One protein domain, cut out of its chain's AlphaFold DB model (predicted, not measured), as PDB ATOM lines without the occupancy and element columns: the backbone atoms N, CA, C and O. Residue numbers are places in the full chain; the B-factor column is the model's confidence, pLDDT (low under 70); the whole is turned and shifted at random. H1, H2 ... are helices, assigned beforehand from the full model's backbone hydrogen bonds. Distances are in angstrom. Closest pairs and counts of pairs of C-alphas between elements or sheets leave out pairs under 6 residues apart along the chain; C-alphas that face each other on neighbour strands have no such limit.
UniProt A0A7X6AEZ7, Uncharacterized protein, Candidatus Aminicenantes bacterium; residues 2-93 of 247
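This is residues 2 to 93 of the 247 residues of an uncharacterized protein of Candidatus Aminicenantes bacterium (UniProt A0A7X6AEZ7). Three helical pairs stand side by side in a chain wound in stacked turns, giving two layers: H2, H5 and H7 run the same way in one row, and H1, H4 and H6 make a second, looser row over them, open between H4 and H6. H5 is in the middle, and the small H3 follows at the end of H2. The 92 printed residues hold seven named helices, H1 to H7 in chain order, and no named strand; the class is all helix. The whole is compact, with a radius of gyration of the C-alphas of 12.7 A and spans of 36 by 28 by 18 A.

The longest helix, H7, residues 77 to 91, touches H5, residues 47 to 59, the C-alphas of Val 79 and Ala 51 being the closest at 4.6 A; they run the same way at a shallow tilt of 17 degrees. H7 also touches H6, residues 65 to 69, closest at the C-alphas of Ala 83 and Phe 68, 5.0 A apart. H5 is the hub, touching three helices. With H4, residues 30 to 41, it forms a helical hairpin: they touch, closest at the C-alphas of Ala 53 and Leu 37, 6.0 A, and run opposite ways at a shallow tilt of 26 degrees. With residues 49 to 53 alone H5 touches H2, residues 13 to 20, closest at the C-alphas of Ile 49 and Val 17, 6.5 A; they run the same way at a shallow tilt of 10 degrees. H4 touches H1, residues 5 to 9, with residues 36 to 40 alone, closest at the C-alphas of Ile 40 and Ser 5, 6.2 A. H3, residues 23 to 26, touches no helix but is near H2, closest at the C-alphas of Phe 25 and Tyr 19, 6.4 A. H4 and H6 are apart. Every O i to N i+4 pair is within hydrogen-bond range in H1, H2, H4, H5 and H6; in H7 it is 9 of 11, and H3 is too short for such a pair.

H7 measures 21.3 A from first to last C-alpha, H5 18.1 A, H4 16.4 A and H2 10.7 A; H1, H3 and H6 are shorter. H1 begins at C-alpha 5, (-36.884, -18.745, -24.421), H5 at C-alpha 47, (-24.841, -24.277, -35.366), and H7 ends at C-alpha 91, (-6.432, -9.734, -24.721).

The two C-alphas farthest apart, those of Lys 10 and Ser 93, are 39.2 A apart. The printed part has no cut and no long link; H6 to H7 is short, the other links are tight. Mean pLDDT of the printed part is 82.5, with residues 2 to 3, 63 to 66, 73 and 87 to 93 under 70.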
ATOM      1  N   ALA A   2     -42.423  -9.991 -26.067       59.38
ATOM      2  CA  ALA A   2     -41.147 -10.690 -26.222       59.38
ATOM      3  C   ALA A   2     -41.389 -12.204 -26.161       59.38
ATOM      4  O   ALA A   2     -42.052 -12.678 -25.237       59.38
ATOM      5  N   ILE A   3     -40.887 -12.937 -27.150       69.50
ATOM      6  CA  ILE A   3     -40.969 -14.394 -27.166       69.50
ATOM      7  C   ILE A   3     -40.095 -14.910 -26.018       69.50
ATOM      8  O   ILE A   3     -38.913 -14.567 -25.942       69.50
ATOM      9  N   ASP A   4     -40.666 -15.705 -25.108       82.19
ATOM     10  CA  ASP A   4     -39.877 -16.357 -24.061       82.19
ATOM     11  C   ASP A   4     -38.936 -17.417 -24.667       82.19
ATOM     12  O   ASP A   4     -39.138 -17.905 -25.785       82.19
ATOM     13  N   SER A   5     -37.885 -17.787 -23.938       83.62
ATOM     14  CA  SER A   5     -36.884 -18.745 -24.421       83.62
ATOM     15  C   SER A   5     -37.478 -20.113 -24.782       83.62
ATOM     16  O   SER A   5     -37.060 -20.708 -25.771       83.62
ATOM     17  N   ARG A   6     -38.501 -20.597 -24.068       85.25
ATOM     18  CA  ARG A   6     -39.176 -21.877 -24.351       85.25
ATOM     19  C   ARG A   6     -39.966 -21.822 -25.652       85.25
ATOM     20  O   ARG A   6     -39.972 -22.794 -26.405       85.25
ATOM     21  N   HIS A   7     -40.634 -20.708 -25.933       87.00
ATOM     22  CA  HIS A   7     -41.348 -20.523 -27.191       87.00
ATOM     23  C   HIS A   7     -40.371 -20.357 -28.361       87.00
ATOM     24  O   HIS A   7     -40.587 -20.941 -29.421       87.00
ATOM     25  N   PHE A   8     -39.256 -19.648 -28.160       91.00
ATOM     26  CA  PHE A   8     -38.201 -19.508 -29.165       91.00
ATOM     27  C   PHE A   8     -37.613 -20.860 -29.599       91.00
ATOM     28  O   PHE A   8     -37.409 -21.097 -30.792       91.00
ATOM     29  N   LEU A   9     -37.379 -21.773 -28.654       89.56
ATOM     30  CA  LEU A   9     -36.811 -23.099 -28.932       89.56
ATOM     31  C   LEU A   9     -37.732 -23.988 -29.780       89.56
ATOM     32  O   LEU A   9     -37.247 -24.863 -30.490       89.56
ATOM     33  N   LYS A  10     -39.048 -23.735 -29.772       90.25
ATOM     34  CA  LYS A  10     -40.030 -24.456 -30.605       90.25
ATOM     35  C   LYS A  10     -40.092 -23.949 -32.049       90.25
ATOM     36  O   LYS A  10     -40.742 -24.565 -32.895       90.25
ATOM     37  N   LEU A  11     -39.472 -22.809 -32.348       89.50
ATOM     38  CA  LEU A  11     -39.484 -22.231 -33.687       89.50
ATOM     39  C   LEU A  11     -38.534 -22.989 -34.623       89.50
ATOM     40  O   LEU A  11     -37.446 -23.405 -34.240       89.50
ATOM     41  N   LYS A  12     -38.902 -23.075 -35.907       90.69
ATOM     42  CA  LYS A  12     -37.974 -23.521 -36.959       90.69
ATOM     43  C   LYS A  12     -36.766 -22.576 -37.034       90.69
ATOM     44  O   LYS A  12     -36.937 -21.364 -36.889       90.69
ATOM     45  N   ALA A  13     -35.590 -23.098 -37.387       86.62
ATOM     46  CA  ALA A  13     -34.334 -22.338 -37.449       86.62
ATOM     47  C   ALA A  13     -34.442 -21.002 -38.217       86.62
ATOM     48  O   ALA A  13     -33.989 -19.966 -37.738       86.62
ATOM     49  N   ALA A  14     -35.131 -20.971 -39.364       87.19
ATOM     50  CA  ALA A  14     -35.344 -19.734 -40.126       87.19
ATOM     51  C   ALA A  14     -36.102 -18.650 -39.327       87.19
ATOM     52  O   ALA A  14     -35.773 -17.465 -39.402       87.19
ATOM     53  N   LYS A  15     -37.093 -19.053 -38.522       89.81
ATOM     54  CA  LYS A  15     -37.852 -18.147 -37.648       89.81
ATOM     55  C   LYS A  15     -37.030 -17.716 -36.429       89.81
ATOM     56  O   LYS A  15     -37.143 -16.565 -36.023       89.81
ATOM     57  N   GLN A  16     -36.164 -18.586 -35.907       91.75
ATOM     58  CA  GLN A  16     -35.220 -18.248 -34.835       91.75
ATOM     59  C   GLN A  16     -34.228 -17.162 -35.277       91.75
ATOM     60  O   GLN A  16     -34.067 -16.158 -34.585       91.75
ATOM     61  N   VAL A  17     -33.633 -17.297 -36.470       87.75
ATOM     62  CA  VAL A  17     -32.755 -16.256 -37.039       87.75
ATOM     63  C   VAL A  17     -33.516 -14.948 -37.245       87.75
ATOM     64  O   VAL A  17     -33.010 -13.884 -36.893       87.75
ATOM     65  N   LYS A  18     -34.735 -15.015 -37.799       90.31
ATOM     66  CA  LYS A  18     -35.569 -13.827 -38.026       90.31
ATOM     67  C   LYS A  18     -35.890 -13.103 -36.718       90.31
ATOM     68  O   LYS A  18     -35.860 -11.879 -36.698       90.31
ATOM     69  N   TYR A  19     -36.148 -13.840 -35.638       92.19
ATOM     70  CA  TYR A  19     -36.386 -13.256 -34.321       92.19
ATOM     71  C   TYR A  19     -35.140 -12.560 -33.761       92.19
ATOM     72  O   TYR A  19     -35.222 -11.396 -33.383       92.19
ATOM     73  N   LEU A  20     -33.976 -13.224 -33.772       89.94
ATOM     74  CA  LEU A  20     -32.720 -12.652 -33.257       89.94
ATOM     75  C   LEU A  20     -32.277 -11.384 -34.008       89.94
ATOM     76  O   LEU A  20     -31.572 -10.551 -33.445       89.94
ATOM     77  N   LYS A  21     -32.701 -11.227 -35.266       88.06
ATOM     78  CA  LYS A  21     -32.474 -10.027 -36.090       88.06
ATOM     79  C   LYS A  21     -33.656  -9.049 -36.094       88.06
ATOM     80  O   LYS A  21     -33.583  -8.011 -36.741       88.06
ATOM     81  N   GLY A  22     -34.759  -9.406 -35.448       87.69
ATOM     82  CA  GLY A  22     -36.014  -8.672 -35.507       87.69
ATOM     83  C   GLY A  22     -36.118  -7.582 -34.447       87.69
ATOM     84  O   GLY A  22     -35.459  -7.619 -33.405       87.69
ATOM     85  N   ASN A  23     -37.030  -6.639 -34.688       84.56
ATOM     86  CA  ASN A  23     -37.307  -5.515 -33.788       84.56
ATOM     87  C   ASN A  23     -37.713  -5.965 -32.378       84.56
ATOM     88  O   ASN A  23     -37.427  -5.270 -31.409       84.56
ATOM     89  N   GLU A  24     -38.330  -7.142 -32.249       84.50
ATOM     90  CA  GLU A  24     -38.727  -7.704 -30.955       84.50
ATOM     91  C   GLU A  24     -37.523  -7.992 -30.053       84.50
ATOM     92  O   GLU A  24     -37.534  -7.621 -28.881       84.50
ATOM     93  N   PHE A  25     -36.462  -8.599 -30.595       88.56
ATOM     94  CA  PHE A  25     -35.230  -8.841 -29.849       88.56
ATOM     95  C   PHE A  25     -34.432  -7.546 -29.661       88.56
ATOM     96  O   PHE A  25     -33.923  -7.277 -28.572       88.56
ATOM     97  N   ILE A  26     -34.353  -6.705 -30.699       86.31
ATOM     98  CA  ILE A  26     -33.627  -5.427 -30.657       86.31
ATOM     99  C   ILE A  26     -34.234  -4.468 -29.619       86.31
ATOM    100  O   ILE A  26     -33.480  -3.771 -28.943       86.31
ATOM    101  N   GLY A  27     -35.553  -4.486 -29.422       83.62
ATOM    102  CA  GLY A  27     -36.252  -3.667 -28.427       83.62
ATOM    103  C   GLY A  27     -36.028  -4.082 -26.967       83.62
ATOM    104  O   GLY A  27     -36.422  -3.357 -26.057       83.62
ATOM    105  N   LEU A  28     -35.390  -5.230 -26.702       86.06
ATOM    106  CA  LEU A  28     -35.084  -5.668 -25.338       86.06
ATOM    107  C   LEU A  28     -33.956  -4.840 -24.703       86.06
ATOM    108  O   LEU A  28     -32.983  -4.448 -25.358       86.06
ATOM    109  N   SER A  29     -34.031  -4.652 -23.381       84.94
ATOM    110  CA  SER A  29     -32.925  -4.071 -22.616       84.94
ATOM    111  C   SER A  29     -31.687  -4.972 -22.675       84.94
ATOM    112  O   SER A  29     -31.798  -6.195 -22.790       84.94
ATOM    113  N   ARG A  30     -30.491  -4.383 -22.545       82.75
ATOM    114  CA  ARG A  30     -29.218  -5.127 -22.579       82.75
ATOM    115  C   ARG A  30     -29.215  -6.335 -21.633       82.75
ATOM    116  O   ARG A  30     -28.839  -7.425 -22.049       82.75
ATOM    117  N   LYS A  31     -29.690  -6.160 -20.392       82.06
ATOM    118  CA  LYS A  31     -29.786  -7.239 -19.391       82.06
ATOM    119  C   LYS A  31     -30.680  -8.389 -19.875       82.06
ATOM    120  O   LYS A  31     -30.247  -9.535 -19.851       82.06
ATOM    121  N   LYS A  32     -31.875  -8.074 -20.392       86.88
ATOM    122  CA  LYS A  32     -32.825  -9.074 -20.910       86.88
ATOM    123  C   LYS A  32     -32.295  -9.798 -22.150       86.88
ATOM    124  O   LYS A  32     -32.510 -10.997 -22.281       86.88
ATOM    125  N   LYS A  33     -31.570  -9.101 -23.035       89.50
ATOM    126  CA  LYS A  33     -30.905  -9.719 -24.198       89.50
ATOM    127  C   LYS A  33     -29.868 -10.746 -23.765       89.50
ATOM    128  O   LYS A  33     -29.887 -11.866 -24.257       89.50
ATOM    129  N   ILE A  34     -28.985 -10.373 -22.837       87.00
ATOM    130  CA  ILE A  34     -27.933 -11.263 -22.328       87.00
ATOM    131  C   ILE A  34     -28.550 -12.492 -21.658       87.00
ATOM    132  O   ILE A  34     -28.145 -13.611 -21.955       87.00
ATOM    133  N   GLU A  35     -29.539 -12.292 -20.787       89.25
ATOM    134  CA  GLU A  35     -30.229 -13.384 -20.098       89.25
ATOM    135  C   GLU A  35     -30.878 -14.350 -21.096       89.25
ATOM    136  O   GLU A  35     -30.595 -15.545 -21.059       89.25
ATOM    137  N   PHE A  36     -31.636 -13.823 -22.062       92.69
ATOM    138  CA  PHE A  36     -32.259 -14.616 -23.120       92.69
ATOM    139  C   PHE A  36     -31.236 -15.424 -23.927       92.69
ATOM    140  O   PHE A  36     -31.405 -16.631 -24.105       92.69
ATOM    141  N   LEU A  37     -30.157 -14.778 -24.389       93.56
ATOM    142  CA  LEU A  37     -29.100 -15.428 -25.167       93.56
ATOM    143  C   LEU A  37     -28.413 -16.542 -24.369       93.56
ATOM    144  O   LEU A  37     -28.181 -17.616 -24.915       93.56
ATOM    145  N   LYS A  38     -28.137 -16.321 -23.076       91.69
ATOM    146  CA  LYS A  38     -27.555 -17.346 -22.199       91.69
ATOM    147  C   LYS A  38     -28.483 -18.538 -22.016       91.69
ATOM    148  O   LYS A  38     -28.007 -19.669 -21.999       91.69
ATOM    149  N   THR A  39     -29.784 -18.289 -21.863       91.38
ATOM    150  CA  THR A  39     -30.767 -19.362 -21.711       91.38
ATOM    151  C   THR A  39     -30.799 -20.244 -22.951       91.38
ATOM    152  O   THR A  39     -30.691 -21.454 -22.819       91.38
ATOM    153  N   ILE A  40     -30.883 -19.661 -24.151       92.69
ATOM    154  CA  ILE A  40     -30.961 -20.462 -25.382       92.69
ATOM    155  C   ILE A  40     -29.633 -21.162 -25.712       92.69
ATOM    156  O   ILE A  40     -29.649 -22.267 -26.234       92.69
ATOM    157  N   LEU A  41     -28.483 -20.562 -25.387       92.25
ATOM    158  CA  LEU A  41     -27.157 -21.141 -25.647       92.25
ATOM    159  C   LEU A  41     -26.794 -22.310 -24.714       92.25
ATOM    160  O   LEU A  41     -25.795 -22.982 -24.960       92.25
ATOM    161  N   ASN A  42     -27.579 -22.559 -23.662       88.19
ATOM    162  CA  ASN A  42     -27.462 -23.770 -22.844       88.19
ATOM    163  C   ASN A  42     -28.220 -24.970 -23.443       88.19
ATOM    164  O   ASN A  42     -28.098 -26.077 -22.928       88.19
ATOM    165  N   GLU A  43     -28.991 -24.757 -24.509       90.50
ATOM    166  CA  GLU A  43     -29.788 -25.786 -25.173       90.50
ATOM    167  C   GLU A  43     -29.083 -26.319 -26.425       90.50
ATOM    168  O   GLU A  43     -28.163 -25.701 -26.969       90.50
ATOM    169  N   ASN A  44     -29.548 -27.464 -26.929       86.44
ATOM    170  CA  ASN A  44     -29.037 -28.032 -28.174       86.44
ATOM    171  C   ASN A  44     -29.591 -27.270 -29.392       86.44
ATOM    172  O   ASN A  44     -30.661 -27.587 -29.917       86.44
ATOM    173  N   LEU A  45     -28.871 -26.232 -29.818       90.50
ATOM    174  CA  LEU A  45     -29.233 -25.377 -30.946       90.50
ATOM    175  C   LEU A  45     -28.488 -25.760 -32.235       90.50
ATOM    176  O   LEU A  45     -27.319 -26.149 -32.189       90.50
ATOM    177  N   PRO A  46     -29.099 -25.546 -33.417       92.62
ATOM    178  CA  PRO A  46     -28.377 -25.627 -34.681       92.62
ATOM    179  C   PRO A  46     -27.197 -24.649 -34.714       92.62
ATOM    180  O   PRO A  46     -27.319 -23.506 -34.270       92.62
ATOM    181  N   ALA A  47     -26.083 -25.056 -35.330       92.38
ATOM    182  CA  ALA A  47     -24.841 -24.277 -35.366       92.38
ATOM    183  C   ALA A  47     -25.021 -22.833 -35.869       92.38
ATOM    184  O   ALA A  47     -24.406 -21.903 -35.351       92.38
ATOM    185  N   THR A  48     -25.916 -22.621 -36.836       92.44
ATOM    186  CA  THR A  48     -26.247 -21.293 -37.372       92.44
ATOM    187  C   THR A  48     -26.863 -20.369 -36.319       92.44
ATOM    188  O   THR A  48     -26.540 -19.179 -36.274       92.44
ATOM    189  N   ILE A  49     -27.714 -20.909 -35.445       94.12
ATOM    190  CA  ILE A  49     -28.347 -20.171 -34.348       94.12
ATOM    191  C   ILE A  49     -27.333 -19.933 -33.237       94.12
ATOM    192  O   ILE A  49     -27.214 -18.803 -32.769       94.12
ATOM    193  N   THR A  50     -26.547 -20.951 -32.884       94.00
ATOM    194  CA  THR A  50     -25.460 -20.857 -31.901       94.00
ATOM    195  C   THR A  50     -24.461 -19.766 -32.288       94.00
ATOM    196  O   THR A  50     -24.157 -18.886 -31.485       94.00
ATOM    197  N   ALA A  51     -24.014 -19.741 -33.546       92.31
ATOM    198  CA  ALA A  51     -23.111 -18.716 -34.066       92.31
ATOM    199  C   ALA A  51     -23.738 -17.313 -34.013       92.31
ATOM    200  O   ALA A  51     -23.074 -16.351 -33.624       92.31
ATOM    201  N   CYS A  52     -25.019 -17.184 -34.378       90.88
ATOM    202  CA  CYS A  52     -25.742 -15.913 -34.326       90.88
ATOM    203  C   CYS A  52     -25.876 -15.396 -32.886       90.88
ATOM    204  O   CYS A  52     -25.584 -14.232 -32.617       90.88
ATOM    205  N   ALA A  53     -26.275 -16.263 -31.957       93.19
ATOM    206  CA  ALA A  53     -26.445 -15.925 -30.553       93.19
ATOM    207  C   ALA A  53     -25.110 -15.556 -29.889       93.19
ATOM    208  O   ALA A  53     -25.041 -14.546 -29.193       93.19
ATOM    209  N   LEU A  54     -24.030 -16.298 -30.162       92.56
ATOM    210  CA  LEU A  54     -22.690 -15.965 -29.664       92.56
ATOM    211  C   LEU A  54     -22.176 -14.640 -30.218       92.56
ATOM    212  O   LEU A  54     -21.557 -13.872 -29.488       92.56
ATOM    213  N   ARG A  55     -22.442 -14.341 -31.494       92.31
ATOM    214  CA  ARG A  55     -22.061 -13.057 -32.089       92.31
ATOM    215  C   ARG A  55     -22.765 -11.894 -31.400       92.31
ATOM    216  O   ARG A  55     -22.091 -10.958 -30.990       92.31
ATOM    217  N   LEU A  56     -24.079 -11.996 -31.212       89.06
ATOM    218  CA  LEU A  56     -24.864 -10.984 -30.500       89.06
ATOM    219  C   LEU A  56     -24.393 -10.832 -29.051       89.06
ATOM    220  O   LEU A  56     -24.256  -9.721 -28.554       89.06
ATOM    221  N   LEU A  57     -24.088 -11.942 -28.375       90.56
ATOM    222  CA  LEU A  57     -23.560 -11.919 -27.015       90.56
ATOM    223  C   LEU A  57     -22.199 -11.202 -26.950       90.56
ATOM    224  O   LEU A  57     -21.956 -10.425 -26.025       90.56
ATOM    225  N   LYS A  58     -21.344 -11.406 -27.961       86.12
ATOM    226  CA  LYS A  58     -20.071 -10.689 -28.119       86.12
ATOM    227  C   LYS A  58     -20.287  -9.192 -28.366       86.12
ATOM    228  O   LYS A  58     -19.669  -8.383 -27.689       86.12
ATOM    229  N   GLU A  59     -21.176  -8.819 -29.290       84.50
ATOM    230  CA  GLU A  59     -21.508  -7.418 -29.627       84.50
ATOM    231  C   GLU A  59     -22.120  -6.651 -28.446       84.50
ATOM    232  O   GLU A  59     -21.917  -5.450 -28.300       84.50
ATOM    233  N   LEU A  60     -22.822  -7.350 -27.551       81.19
ATOM    234  CA  LEU A  60     -23.331  -6.786 -26.298       81.19
ATOM    235  C   LEU A  60     -22.241  -6.584 -25.230       81.19
ATOM    236  O   LEU A  60     -22.561  -6.184 -24.099       81.19
ATOM    237  N   ASN A  61     -20.974  -6.859 -25.565       73.81
ATOM    238  CA  ASN A  61     -19.828  -6.869 -24.661       73.81
ATOM    239  C   ASN A  61     -20.117  -7.713 -23.414       73.81
ATOM    240  O   ASN A  61     -19.986  -7.235 -22.284       73.81
ATOM    241  N   TYR A  62     -20.618  -8.941 -23.602       77.75
ATOM    242  CA  TYR A  62     -20.827  -9.856 -22.484       77.75
ATOM    243  C   TYR A  62     -19.468 -10.232 -21.868       77.75
ATOM    244  O   TYR A  62     -18.609 -10.755 -22.579       77.75
ATOM    245  N   PRO A  63     -19.253  -9.958 -20.571       55.84
ATOM    246  CA  PRO A  63     -17.907  -9.915 -19.996       55.84
ATOM    247  C   PRO A  63     -17.285 -11.286 -19.682       55.84
ATOM    248  O   PRO A  63     -16.096 -11.374 -19.387       55.84
ATOM    249  N   ASP A  64     -18.056 -12.375 -19.734       65.69
ATOM    250  CA  ASP A  64     -17.567 -13.711 -19.386       65.69
ATOM    251  C   ASP A  64     -16.947 -14.423 -20.603       65.69
ATOM    252  O   ASP A  64     -17.624 -15.097 -21.384       65.69
ATOM    253  N   ARG A  65     -15.619 -14.302 -20.740       63.12
ATOM    254  CA  ARG A  65     -14.837 -14.985 -21.787       63.12
ATOM    255  C   ARG A  65     -14.870 -16.516 -21.683       63.12
ATOM    256  O   ARG A  65     -14.609 -17.198 -22.674       63.12
ATOM    257  N   TYR A  66     -15.180 -17.081 -20.514       58.69
ATOM    258  CA  TYR A  66     -15.242 -18.536 -20.305       58.69
ATOM    259  C   TYR A  66     -16.540 -19.123 -20.802       58.69
ATOM    260  O   TYR A  66     -16.543 -20.248 -21.303       58.69
ATOM    261  N   TYR A  67     -17.607 -18.332 -20.767       75.12
ATOM    262  CA  TYR A  67     -18.834 -18.683 -21.453       75.12
ATOM    263  C   TYR A  67     -18.565 -19.004 -22.929       75.12
ATOM    264  O   TYR A  67     -19.007 -20.039 -23.423       75.12
ATOM    265  N   PHE A  68     -17.744 -18.190 -23.606       78.25
ATOM    266  CA  PHE A  68     -17.342 -18.441 -24.992       78.25
ATOM    267  C   PHE A  68     -16.428 -19.670 -25.145       78.25
ATOM    268  O   PHE A  68     -16.473 -20.327 -26.184       78.25
ATOM    269  N   ARG A  69     -15.645 -20.061 -24.125       76.06
ATOM    270  CA  ARG A  69     -14.753 -21.236 -24.210       76.06
ATOM    271  C   ARG A  69     -15.480 -22.554 -24.423       76.06
ATOM    272  O   ARG A  69     -14.927 -23.420 -25.098       76.06
ATOM    273  N   LYS A  70     -16.719 -22.672 -23.934       78.50
ATOM    274  CA  LYS A  70     -17.592 -23.835 -24.183       78.50
ATOM    275  C   LYS A  70     -17.735 -24.155 -25.676       78.50
ATOM    276  O   LYS A  70     -18.018 -25.287 -26.040       78.50
ATOM    277  N   PHE A  71     -17.504 -23.161 -26.532       83.19
ATOM    278  CA  PHE A  71     -17.739 -23.225 -27.964       83.19
ATOM    279  C   PHE A  71     -16.447 -23.246 -28.803       83.19
ATOM    280  O   PHE A  71     -16.532 -23.345 -30.022       83.19
ATOM    281  N   ILE A  72     -15.247 -23.184 -28.203       71.69
ATOM    282  CA  ILE A  72     -13.963 -23.135 -28.946       71.69
ATOM    283  C   ILE A  72     -13.700 -24.405 -29.763       71.69
ATOM    284  O   ILE A  72     -13.077 -24.331 -30.824       71.69
ATOM    285  N   TYR A  73     -14.170 -25.546 -29.265       66.81
ATOM    286  CA  TYR A  73     -14.041 -26.858 -29.904       66.81
ATOM    287  C   TYR A  73     -15.362 -27.331 -30.514       66.81
ATOM    288  O   TYR A  73     -15.563 -28.523 -30.720       66.81
ATOM    289  N   HIS A  74     -16.290 -26.405 -30.765       86.00
ATOM    290  CA  HIS A  74     -17.545 -26.746 -31.412       86.00
ATOM    291  C   HIS A  74     -17.271 -27.320 -32.819       86.00
ATOM    292  O   HIS A  74     -16.416 -26.776 -33.522       86.00
ATOM    293  N   PRO A  75     -17.980 -28.385 -33.250       77.62
ATOM    294  CA  PRO A  75     -17.724 -29.045 -34.536       77.62
ATOM    295  C   PRO A  75     -17.920 -28.111 -35.739       77.62
ATOM    296  O   PRO A  75     -17.245 -28.242 -36.755       77.62
ATOM    297  N   ASP A  76     -18.830 -27.141 -35.620       93.94
ATOM    298  CA  ASP A  76     -18.976 -26.068 -36.604       93.94
ATOM    299  C   ASP A  76     -17.899 -24.982 -36.438       93.94
ATOM    300  O   ASP A  76     -17.804 -24.317 -35.398       93.94
ATOM    301  N   ASN A  77     -17.139 -24.753 -37.512       88.69
ATOM    302  CA  ASN A  77     -16.045 -23.783 -37.555       88.69
ATOM    303  C   ASN A  77     -16.497 -22.334 -37.331       88.69
ATOM    304  O   ASN A  77     -15.736 -21.539 -36.780       88.69
ATOM    305  N   SER A  78     -17.717 -21.957 -37.726       90.38
ATOM    306  CA  SER A  78     -18.217 -20.588 -37.538       90.38
ATOM    307  C   SER A  78     -18.438 -20.296 -36.058       90.38
ATOM    308  O   SER A  78     -18.041 -19.238 -35.566       90.38
ATOM    309  N   VAL A  79     -19.025 -21.255 -35.339       88.69
ATOM    310  CA  VAL A  79     -19.208 -21.193 -33.883       88.69
ATOM    311  C   VAL A  79     -17.851 -21.117 -33.177       88.69
ATOM    312  O   VAL A  79     -17.616 -20.198 -32.387       88.69
ATOM    313  N   ALA A  80     -16.928 -22.018 -33.530       77.19
ATOM    314  CA  ALA A  80     -15.586 -22.055 -32.958       77.19
ATOM    315  C   ALA A  80     -14.794 -20.762 -33.211       77.19
ATOM    316  O   ALA A  80     -14.146 -20.240 -32.304       77.19
ATOM    317  N   ASN A  81     -14.868 -20.198 -34.418       83.69
ATOM    318  CA  ASN A  81     -14.145 -18.978 -34.774       83.69
ATOM    319  C   ASN A  81     -14.689 -17.741 -34.051       83.69
ATOM    320  O   ASN A  81     -13.899 -16.908 -33.606       83.69
ATOM    321  N   ILE A  82     -16.010 -17.624 -33.875       86.12
ATOM    322  CA  ILE A  82     -16.612 -16.530 -33.095       86.12
ATOM    323  C   ILE A  82     -16.178 -16.622 -31.633       86.12
ATOM    324  O   ILE A  82     -15.790 -15.610 -31.053       86.12
ATOM    325  N   ALA A  83     -16.181 -17.829 -31.063       79.88
ATOM    326  CA  ALA A  83     -15.716 -18.075 -29.705       79.88
ATOM    327  C   ALA A  83     -14.231 -17.724 -29.527       79.88
ATOM    328  O   ALA A  83     -13.878 -16.970 -28.622       79.88
ATOM    329  N   LYS A  84     -13.360 -18.193 -30.430       77.94
ATOM    330  CA  LYS A  84     -11.924 -17.864 -30.432       77.94
ATOM    331  C   LYS A  84     -11.688 -16.359 -30.571       77.94
ATOM    332  O   LYS A  84     -10.867 -15.807 -29.849       77.94
ATOM    333  N   LYS A  85     -12.433 -15.684 -31.455       81.06
ATOM    334  CA  LYS A  85     -12.347 -14.231 -31.668       81.06
ATOM    335  C   LYS A  85     -12.806 -13.447 -30.436       81.06
ATOM    336  O   LYS A  85     -12.094 -12.550 -30.009       81.06
ATOM    337  N   ALA A  86     -13.924 -13.839 -29.819       78.62
ATOM    338  CA  ALA A  86     -14.405 -13.252 -28.566       78.62
ATOM    339  C   ALA A  86     -13.385 -13.396 -27.426       78.62
ATOM    340  O   ALA A  86     -13.213 -12.476 -26.637       78.62
ATOM    341  N   VAL A  87     -12.671 -14.524 -27.369       67.81
ATOM    342  CA  VAL A  87     -11.609 -14.748 -26.379       67.81
ATOM    343  C   VAL A  87     -10.334 -13.956 -26.702       67.81
ATOM    344  O   VAL A  87      -9.696 -13.464 -25.776       67.81
ATOM    345  N   LYS A  88      -9.967 -13.811 -27.986       67.50
ATOM    346  CA  LYS A  88      -8.744 -13.119 -28.437       67.50
ATOM    347  C   LYS A  88      -8.839 -11.593 -28.334       67.50
ATOM    348  O   LYS A  88      -7.925 -10.976 -27.805       67.50
ATOM    349  N   GLU A  89      -9.935 -10.991 -28.798       64.38
ATOM    350  CA  GLU A  89     -10.126  -9.523 -28.818       64.38
ATOM    351  C   GLU A  89     -10.161  -8.901 -27.408       64.38
ATOM    352  O   GLU A  89      -9.960  -7.704 -27.239       64.38
ATOM    353  N   TRP A  90     -10.356  -9.720 -26.374       52.09
ATOM    354  CA  TRP A  90     -10.276  -9.306 -24.974       52.09
ATOM    355  C   TRP A  90      -8.845  -9.241 -24.413       52.09
ATOM    356  O   TRP A  90      -8.654  -8.696 -23.330       52.09
ATOM    357  N   GLY A  91      -7.845  -9.777 -25.121       42.06
ATOM    358  CA  GLY A  91      -6.432  -9.734 -24.721       42.06
ATOM    359  C   GLY A  91      -5.714  -8.422 -25.057       42.06
ATOM    360  O   GLY A  91      -4.639  -8.175 -24.531       42.06
ATOM    361  N   GLU A  92      -6.303  -7.563 -25.894       43.47
ATOM    362  CA  GLU A  92      -5.656  -6.330 -26.379       43.47
ATOM    363  C   GLU A  92      -6.033  -5.073 -25.562       43.47
ATOM    364  O   GLU A  92      -5.493  -3.997 -25.794       43.47
ATOM    365  N   SER A  93      -6.911  -5.187 -24.555       42.34
ATOM    366  CA  SER A  93      -7.299  -4.073 -23.666       42.34
ATOM    367  C   SER A  93      -6.963  -4.372 -22.197       42.34
ATOM    368  O   SER A  93      -7.827  -4.673 -21.372       42.34
TER     369      SER A  93